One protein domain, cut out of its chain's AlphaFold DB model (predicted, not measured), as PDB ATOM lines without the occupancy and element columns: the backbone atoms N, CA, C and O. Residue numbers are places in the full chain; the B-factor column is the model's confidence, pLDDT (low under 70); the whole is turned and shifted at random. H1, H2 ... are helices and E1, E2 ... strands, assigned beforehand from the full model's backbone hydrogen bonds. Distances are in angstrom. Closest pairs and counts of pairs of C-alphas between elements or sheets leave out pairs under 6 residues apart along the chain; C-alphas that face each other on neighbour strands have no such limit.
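AT A GLANCE: This is residues 86 to 148 of the 148 residues of an uncharacterized protein of Fusarium vanettenii (strain ATCC MYA-4622 / CBS 123669 / FGSC 9596 / NRRL 45880 / 77-13-4) (UniProt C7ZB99). With little regular structure, this is a small rounded body, mostly loops, built on a short two-stranded hairpin, E1 and E2, with helix H2 packed on E1. The tiny helix H1 follows E2, and residues 132 to 148 hold no named element. The printed part has 63 residues, with E1, E2, H1, H2 in that order, 22 residues in all; the class is mixed, the sheet antiparallel. It is compact: radius of gyration of the C-alphas 10.6 A, spans 25 by 25 by 21 A.

HOW THE PARTS SIT: Start at residues 86 to 87, which pair antiparallel with residues 93 to 94 of E1, residues 93 to 96. E1 forms an antiparallel hairpin with E2, residues 105 to 109, at 140 degrees; N 95 and O 106, 3.0 A apart, are within hydrogen-bond range. H1, residues 110 to 113, is apart from E1. Reach H2, residues 123 to 131: its closest C-alphas with E1 are Cys 126 and Cys 93, 5.4 A. H1 and H2 are close but not clearly touching, Met 110 and Asn 129 having the closest C-alphas, 7.6 A. In H2, 4 of 5 O i to N i+4 pairs are within range; H1 is too short for one.

IN THESE COORDINATES: Find C-alpha 93 at (104.555, 75.671, 86.666), where E1 begins its 10.4 A; E2 runs 12.6 A, H1 5.3 A. H2 runs 13.8 A to C-alpha 131 at (103.963, 86.736, 93.935).

THE WHOLE: The farthest C-alphas, Glu 122 and Asp 140, are 28.4 A apart. The printed part has no cut, no link is long, and no printed residue is under 70 in pLDDT.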
ATOM      1  N   GLY A  86     101.829  73.557  91.207       89.31
ATOM      2  CA  GLY A  86     103.001  72.715  91.319       89.31
ATOM      3  C   GLY A  86     103.896  72.743  90.102       89.31
ATOM      4  O   GLY A  86     103.658  73.449  89.123       89.31
ATOM      5  N   CYS A  87     104.894  71.880  90.158       92.00
ATOM      6  CA  CYS A  87     105.932  71.763  89.170       92.00
ATOM      7  C   CYS A  87     105.741  70.494  88.342       92.00
ATOM      8  O   CYS A  87     105.593  69.388  88.866       92.00
ATOM      9  N   SER A  88     105.702  70.646  87.024       88.81
ATOM     10  CA  SER A  88     105.744  69.508  86.107       88.81
ATOM     11  C   SER A  88     107.118  68.842  86.125       88.81
ATOM     12  O   SER A  88     108.131  69.426  86.519       88.81
ATOM     13  N   LYS A  89     107.173  67.610  85.616       86.81
ATOM     14  CA  LYS A  89     108.416  66.835  85.529       86.81
ATOM     15  C   LYS A  89     109.491  67.514  84.665       86.81
ATOM     16  O   LYS A  89     110.665  67.237  84.893       86.81
ATOM     17  N   LYS A  90     109.144  68.394  83.707       88.88
ATOM     18  CA  LYS A  90     110.137  69.163  82.919       88.88
ATOM     19  C   LYS A  90     110.298  70.614  83.395       88.88
ATOM     20  O   LYS A  90     110.856  71.457  82.684       88.88
ATOM     21  N   GLY A  91     109.877  70.901  84.629       93.12
ATOM     22  CA  GLY A  91     110.190  72.151  85.317       93.12
ATOM     23  C   GLY A  91     109.369  73.336  84.822       93.12
ATOM     24  O   GLY A  91     109.927  74.407  84.584       93.12
ATOM     25  N   TYR A  92     108.075  73.129  84.597       93.38
ATOM     26  CA  TYR A  92     107.099  74.177  84.289       93.38
ATOM     27  C   TYR A  92     105.986  74.221  85.324       93.38
ATOM     28  O   TYR A  92     105.477  73.176  85.741       93.38
ATOM     29  N   CYS A  93     105.597  75.433  85.691       93.88
ATOM     30  CA  CYS A  93     104.555  75.671  86.666       93.88
ATOM     31  C   CYS A  93     103.160  75.548  86.075       93.88
ATOM     32  O   CYS A  93     102.878  75.996  84.965       93.88
ATOM     33  N   TRP A  94     102.266  74.991  86.873       90.94
ATOM     34  CA  TRP A  94     100.833  75.018  86.642       90.94
ATOM     35  C   TRP A  94     100.153  75.452  87.936       90.94
ATOM     36  O   TRP A  94     100.671  75.234  89.036       90.94
ATOM     37  N   ILE A  95      98.966  76.021  87.795       89.44
ATOM     38  CA  ILE A  95      98.139  76.451  88.917       89.44
ATOM     39  C   ILE A  95      96.713  75.967  88.710       89.44
ATOM     40  O   ILE A  95      96.235  75.900  87.576       89.44
ATOM     41  N   ASN A  96      96.020  75.642  89.797       87.75
ATOM     42  CA  ASN A  96      94.574  75.546  89.745       87.75
ATOM     43  C   ASN A  96      93.985  76.923  89.485       87.75
ATOM     44  O   ASN A  96      94.464  77.952  89.963       87.75
ATOM     45  N   CYS A  97      92.901  76.914  88.742       85.50
ATOM     46  CA  CYS A  97      92.155  78.095  88.381       85.50
ATOM     47  C   CYS A  97      90.665  77.742  88.454       85.50
ATOM     48  O   CYS A  97      90.312  76.571  88.576       85.50
ATOM     49  N   GLY A  98      89.790  78.745  88.418       81.62
ATOM     50  CA  GLY A  98      88.348  78.500  88.398       81.62
ATOM     51  C   GLY A  98      87.863  77.649  89.578       81.62
ATOM     52  O   GLY A  98      88.152  77.947  90.741       81.62
ATOM     53  N   SER A  99      87.088  76.604  89.281       77.06
ATOM     54  CA  SER A  99      86.507  75.718  90.287       77.06
ATOM     55  C   SER A  99      87.466  74.598  90.686       77.06
ATOM     56  O   SER A  99      87.680  73.638  89.940       77.06
ATOM     57  N   LEU A 100      87.940  74.647  91.935       75.12
ATOM     58  CA  LEU A 100      88.704  73.549  92.539       75.12
ATOM     59  C   LEU A 100      87.932  72.224  92.468       75.12
ATOM     60  O   LEU A 100      88.502  71.207  92.108       75.12
ATOM     61  N   LEU A 101      86.616  72.227  92.698       74.94
ATOM     62  CA  LEU A 101      85.797  71.008  92.623       74.94
ATOM     63  C   LEU A 101      85.719  70.398  91.218       74.94
ATOM     64  O   LEU A 101      85.305  69.252  91.084       74.94
ATOM     65  N   ARG A 102      86.085  71.155  90.180       76.00
ATOM     66  CA  ARG A 102      86.183  70.670  88.799       76.00
ATOM     67  C   ARG A 102      87.611  70.319  88.400       76.00
ATOM     68  O   ARG A 102      87.796  69.811  87.308       76.00
ATOM     69  N   GLY A 103      88.603  70.574  89.255       79.00
ATOM     70  CA  GLY A 103      90.006  70.311  88.944       79.00
ATOM     71  C   GLY A 103      90.573  71.189  87.838       79.00
ATOM     72  O   GLY A 103      91.574  70.814  87.234       79.00
ATOM     73  N   GLU A 104      89.934  72.328  87.568       83.38
ATOM     74  CA  GLU A 104      90.362  73.265  86.538       83.38
ATOM     75  C   GLU A 104      91.762  73.793  86.868       83.38
ATOM     76  O   GLU A 104      92.104  74.099  88.022       83.38
ATOM     77  N   TRP A 105      92.603  73.849  85.844       87.50
ATOM     78  CA  TRP A 105      93.971  74.317  85.972       87.50
ATOM     79  C   TRP A 105      94.442  74.949  84.668       87.50
ATOM     80  O   TRP A 105      93.758  74.917  83.646       87.50
ATOM     81  N   CYS A 106      95.615  75.562  84.723       89.69
ATOM     82  CA  CYS A 106      96.291  76.082  83.550       89.69
ATOM     83  C   CYS A 106      97.799  76.153  83.753       89.69
ATOM     84  O   CYS A 106      98.298  76.202  84.884       89.69
ATOM     85  N   TRP A 107      98.529  76.180  82.641       91.81
ATOM     86  CA  TRP A 107      99.949  76.507  82.655       91.81
ATOM     87  C   TRP A 107     100.153  77.947  83.116       91.81
ATOM     88  O   TRP A 107      99.432  78.859  82.695       91.81
ATOM     89  N   GLU A 108     101.146  78.138  83.974       94.00
ATOM     90  CA  GLU A 108     101.511  79.437  84.517       94.00
ATOM     91  C   GLU A 108     102.506  80.141  83.586       94.00
ATOM     92  O   GLU A 108     103.471  79.545  83.100       94.00
ATOM     93  N   ALA A 109     102.293  81.432  83.358       96.50
ATOM     94  CA  ALA A 109     103.188  82.287  82.594       96.50
ATOM     95  C   ALA A 109     103.471  83.586  83.354       96.50
ATOM     96  O   ALA A 109     102.616  84.106  84.080       96.50
ATOM     97  N   MET A 110     104.681  84.112  83.178       97.44
ATOM     98  CA  MET A 110     105.115  85.392  83.739       97.44
ATOM     99  C   MET A 110     104.336  86.563  83.119       97.44
ATOM    100  O   MET A 110     103.493  86.368  82.240       97.44
ATOM    101  N   ASN A 111     104.612  87.793  83.567       97.00
ATOM    102  CA  ASN A 111     104.011  89.012  83.012       97.00
ATOM    103  C   ASN A 111     102.475  88.921  82.942       97.00
ATOM    104  O   ASN A 111     101.859  89.052  81.884       97.00
ATOM    105  N   HIS A 112     101.859  88.584  84.076       95.62
ATOM    106  CA  HIS A 112     100.411  88.450  84.210       95.62
ATOM    107  C   HIS A 112      99.784  87.414  83.264       95.62
ATOM    108  O   HIS A 112      98.637  87.568  82.856       95.62
ATOM    109  N   GLY A 113     100.516  86.344  82.935       95.50
ATOM    110  CA  GLY A 113     100.036  85.265  82.067       95.50
ATOM    111  C   GLY A 113     100.366  85.448  80.582       95.50
ATOM    112  O   GLY A 113      99.973  84.617  79.763       95.50
ATOM    113  N   THR A 114     101.077  86.516  80.213       96.56
ATOM    114  CA  THR A 114     101.358  86.869  78.808       96.56
ATOM    115  C   THR A 114     102.817  86.664  78.403       96.56
ATOM    116  O   THR A 114     103.144  86.664  77.217       96.56
ATOM    117  N   GLY A 115     103.706  86.498  79.378       96.06
ATOM    118  CA  GLY A 115     105.133  86.343  79.148       96.06
ATOM    119  C   GLY A 115     105.581  84.899  79.087       96.06
ATOM    120  O   GLY A 115     104.780  83.988  78.892       96.06
ATOM    121  N   GLU A 116     106.885  84.697  79.235       95.81
ATOM    122  CA  GLU A 116     107.494  83.369  79.205       95.81
ATOM    123  C   GLU A 116     106.849  82.401  80.204       95.81
ATOM    124  O   GLU A 116     106.378  82.783  81.282       95.81
ATOM    125  N   TRP A 117     106.850  81.122  79.837       95.00
ATOM    126  CA  TRP A 117     106.317  80.053  80.673       95.00
ATOM    127  C   TRP A 117     107.082  79.965  81.992       95.00
ATOM    128  O   TRP A 117     108.313  79.898  82.011       95.00
ATOM    129  N   SER A 118     106.344  79.947  83.098       96.19
ATOM    130  CA  SER A 118     106.919  79.964  84.440       96.19
ATOM    131  C   SER A 118     107.651  78.650  84.728       96.19
ATOM    132  O   SER A 118     107.153  77.557  84.434       96.19
ATOM    133  N   LYS A 119     108.869  78.752  85.272       96.50
ATOM    134  CA  LYS A 119     109.775  77.621  85.525       96.50
ATOM    135  C   LYS A 119     109.886  77.331  87.017       96.50
ATOM    136  O   LYS A 119     109.826  78.240  87.842       96.50
ATOM    137  N   CYS A 120     110.133  76.068  87.339       96.44
ATOM    138  CA  CYS A 120     110.253  75.585  88.711       96.44
ATOM    139  C   CYS A 120     111.258  74.443  88.838       96.44
ATOM    140  O   CYS A 120     111.580  73.754  87.866       96.44
ATOM    141  N   LYS A 121     111.725  74.244  90.070       96.25
ATOM    142  CA  LYS A 121     112.413  73.043  90.548       96.25
ATOM    143  C   LYS A 121     111.527  72.256  91.512       96.25
ATOM    144  O   LYS A 121     111.581  71.032  91.521       96.25
ATOM    145  N   GLU A 122     110.717  72.960  92.296       94.06
ATOM    146  CA  GLU A 122     109.763  72.401  93.252       94.06
ATOM    147  C   GLU A 122     108.409  73.113  93.158       94.06
ATOM    148  O   GLU A 122     108.290  74.165  92.533       94.06
ATOM    149  N   ASP A 123     107.371  72.545  93.773       91.38
ATOM    150  CA  ASP A 123     106.016  73.094  93.670       91.38
ATOM    151  C   ASP A 123     105.920  74.530  94.202       91.38
ATOM    152  O   ASP A 123     105.287  75.377  93.576       91.38
ATOM    153  N   ASP A 124     106.588  74.827  95.317       93.12
ATOM    154  CA  ASP A 124     106.533  76.145  95.956       93.12
ATOM    155  C   ASP A 124     107.173  77.258  95.116       93.12
ATOM    156  O   ASP A 124     106.867  78.433  95.327       93.12
ATOM    157  N   ASP A 125     108.006  76.927  94.123       96.50
ATOM    158  CA  ASP A 125     108.476  77.918  93.152       96.50
ATOM    159  C   ASP A 125     107.306  78.553  92.397       96.50
ATOM    160  O   ASP A 125     107.315  79.758  92.163       96.50
ATOM    161  N   CYS A 126     106.277  77.771  92.069       94.56
ATOM    162  CA  CYS A 126     105.111  78.246  91.327       94.56
ATOM    163  C   CYS A 126     104.263  79.196  92.172       94.56
ATOM    164  O   CYS A 126     103.836  80.251  91.708       94.56
ATOM    165  N   TYR A 127     104.136  78.905  93.469       92.38
ATOM    166  CA  TYR A 127     103.549  79.858  94.406       92.38
ATOM    167  C   TYR A 127     104.330  81.178  94.461       92.38
ATOM    168  O   TYR A 127     103.754  82.254  94.294       92.38
ATOM    169  N   ARG A 128     105.656  81.108  94.610       96.00
ATOM    170  CA  ARG A 128     106.523  82.298  94.649       96.00
ATOM    171  C   ARG A 128     106.532  83.074  93.330       96.00
ATOM    172  O   ARG A 128     106.698  84.292  93.330       96.00
ATOM    173  N   ASN A 129     106.371  82.402  92.196       97.00
ATOM    174  CA  ASN A 129     106.291  83.057  90.894       97.00
ATOM    175  C   ASN A 129     104.974  83.829  90.742       97.00
ATOM    176  O   ASN A 129     104.984  84.931  90.186       97.00
ATOM    177  N   MET A 130     103.871  83.350  91.330       93.88
ATOM    178  CA  MET A 130     102.637  84.137  91.407       93.88
ATOM    179  C   MET A 130     102.838  85.457  92.166       93.88
ATOM    180  O   MET A 130     102.333  86.497  91.739       93.88
ATOM    181  N   GLU A 131     103.630  85.482  93.234       94.00
ATOM    182  CA  GLU A 131     103.963  86.736  93.935       94.00
ATOM    183  C   GLU A 131     104.767  87.708  93.049       94.00
ATOM    184  O   GLU A 131     104.696  88.921  93.228       94.00
ATOM    185  N   LYS A 132     105.458  87.189  92.027       95.19
ATOM    186  CA  LYS A 132     106.219  87.950  91.019       95.19
ATOM    187  C   LYS A 132     105.416  88.265  89.753       95.19
ATOM    188  O   LYS A 132     105.986  88.632  88.728       95.19
ATOM    189  N   GLY A 133     104.094  88.112  89.807       94.56
ATOM    190  CA  GLY A 133     103.196  88.455  88.706       94.56
ATOM    191  C   GLY A 133     102.931  87.323  87.717       94.56
ATOM    192  O   GLY A 133     102.280  87.563  86.703       94.56
ATOM    193  N   ALA A 134     103.370  86.094  87.990       96.50
ATOM    194  CA  ALA A 134     102.984  84.954  87.173       96.50
ATOM    195  C   ALA A 134     101.508  84.597  87.381       96.50
ATOM    196  O   ALA A 134     100.986  84.645  88.497       96.50
ATOM    197  N   ARG A 135     100.786  84.286  86.314       95.19
ATOM    198  CA  ARG A 135      99.351  83.981  86.365       95.19
ATOM    199  C   ARG A 135      99.032  82.851  85.403       95.19
ATOM    200  O   ARG A 135      99.885  82.397  84.643       95.19
ATOM    201  N   CYS A 136      97.773  82.433  85.438       93.38
ATOM    202  CA  CYS A 136      97.200  81.580  84.416       93.38
ATOM    203  C   CYS A 136      97.495  82.169  83.036       93.38
ATOM    204  O   CYS A 136      97.232  83.351  82.810       93.38
ATOM    205  N   SER A 137      98.088  81.372  82.153       93.44
ATOM    206  CA  SER A 137      98.459  81.844  80.823       93.44
ATOM    207  C   SER A 137      97.246  82.285  80.014       93.44
ATOM    208  O   SER A 137      96.171  81.696  80.104       93.44
ATOM    209  N   VAL A 138      97.437  83.315  79.198       93.06
ATOM    210  CA  VAL A 138      96.426  83.852  78.282       93.06
ATOM    211  C   VAL A 138      97.014  84.003  76.882       93.06
ATOM    212  O   VAL A 138      98.229  83.894  76.694       93.06
ATOM    213  N   GLY A 139      96.150  84.245  75.900       91.62
ATOM    214  CA  GLY A 139      96.514  84.459  74.502       91.62
ATOM    215  C   GLY A 139      95.656  83.628  73.551       91.62
ATOM    216  O   GLY A 139      94.705  82.973  73.970       91.62
ATOM    217  N   ASP A 140      96.015  83.621  72.271       89.12
ATOM    218  CA  ASP A 140      95.276  82.946  71.197       89.12
ATOM    219  C   ASP A 140      95.659  81.454  71.025       89.12
ATOM    220  O   ASP A 140      95.786  80.923  69.913       89.12
ATOM    221  N   CYS A 141      95.865  80.767  72.149       85.06
ATOM    222  CA  CYS A 141      96.330  79.379  72.247       85.06
ATOM    223  C   CYS A 141      95.251  78.426  72.752       85.06
ATOM    224  O   CYS A 141      94.310  78.823  73.433       85.06
ATOM    225  N   LYS A 142      95.430  77.138  72.446       79.62
ATOM    226  CA  LYS A 142      94.508  76.073  72.857       79.62
ATOM    227  C   LYS A 142      94.789  75.554  74.259       79.62
ATOM    228  O   LYS A 142      93.852  75.238  74.975       79.62
ATOM    229  N   ALA A 143      96.063  75.461  74.645       73.62
ATOM    230  CA  ALA A 143      96.469  74.977  75.969       73.62
ATOM    231  C   ALA A 143      96.626  76.102  77.011       73.62
ATOM    232  O   ALA A 143      97.216  75.884  78.070       73.62
ATOM    233  N   CYS A 144      96.155  77.308  76.694       81.19
ATOM    234  CA  CYS A 144      96.154  78.444  77.607       81.19
ATOM    235  C   CYS A 144      94.779  78.649  78.222       81.19
ATOM    236  O   CYS A 144      93.768  78.179  77.705       81.19
ATOM    237  N   GLY A 145      94.740  79.445  79.281       81.44
ATOM    238  CA  GLY A 145      93.513  79.743  79.988       81.44
ATOM    239  C   GLY A 145      93.092  78.602  80.899       81.44
ATOM    240  O   GLY A 145      93.669  77.516  80.914       81.44
ATOM    241  N   CYS A 146      92.101  78.904  81.723       86.38
ATOM    242  CA  CYS A 146      91.630  77.989  82.739       86.38
ATOM    243  C   CYS A 146      90.734  76.906  82.142       86.38
ATOM    244  O   CYS A 146      89.708  77.251  81.551       86.38
ATOM    245  N   GLY A 147      91.067  75.626  82.325       79.25
ATOM    246  CA  GLY A 147      90.197  74.575  81.818       79.25
ATOM    247  C   GLY A 147      90.625  73.133  82.055       79.25
ATOM    248  O   GLY A 147      91.561  72.829  82.798       79.25
ATOM    249  N   CYS A 148      89.843  72.283  81.391       71.56
ATOM    250  CA  CYS A 148      89.987  70.858  81.134       71.56
ATOM    251  C   CYS A 148      89.938  70.701  79.605       71.56
ATOM    252  O   CYS A 148      90.721  69.895  79.077       71.56
TER     253      CYS A 148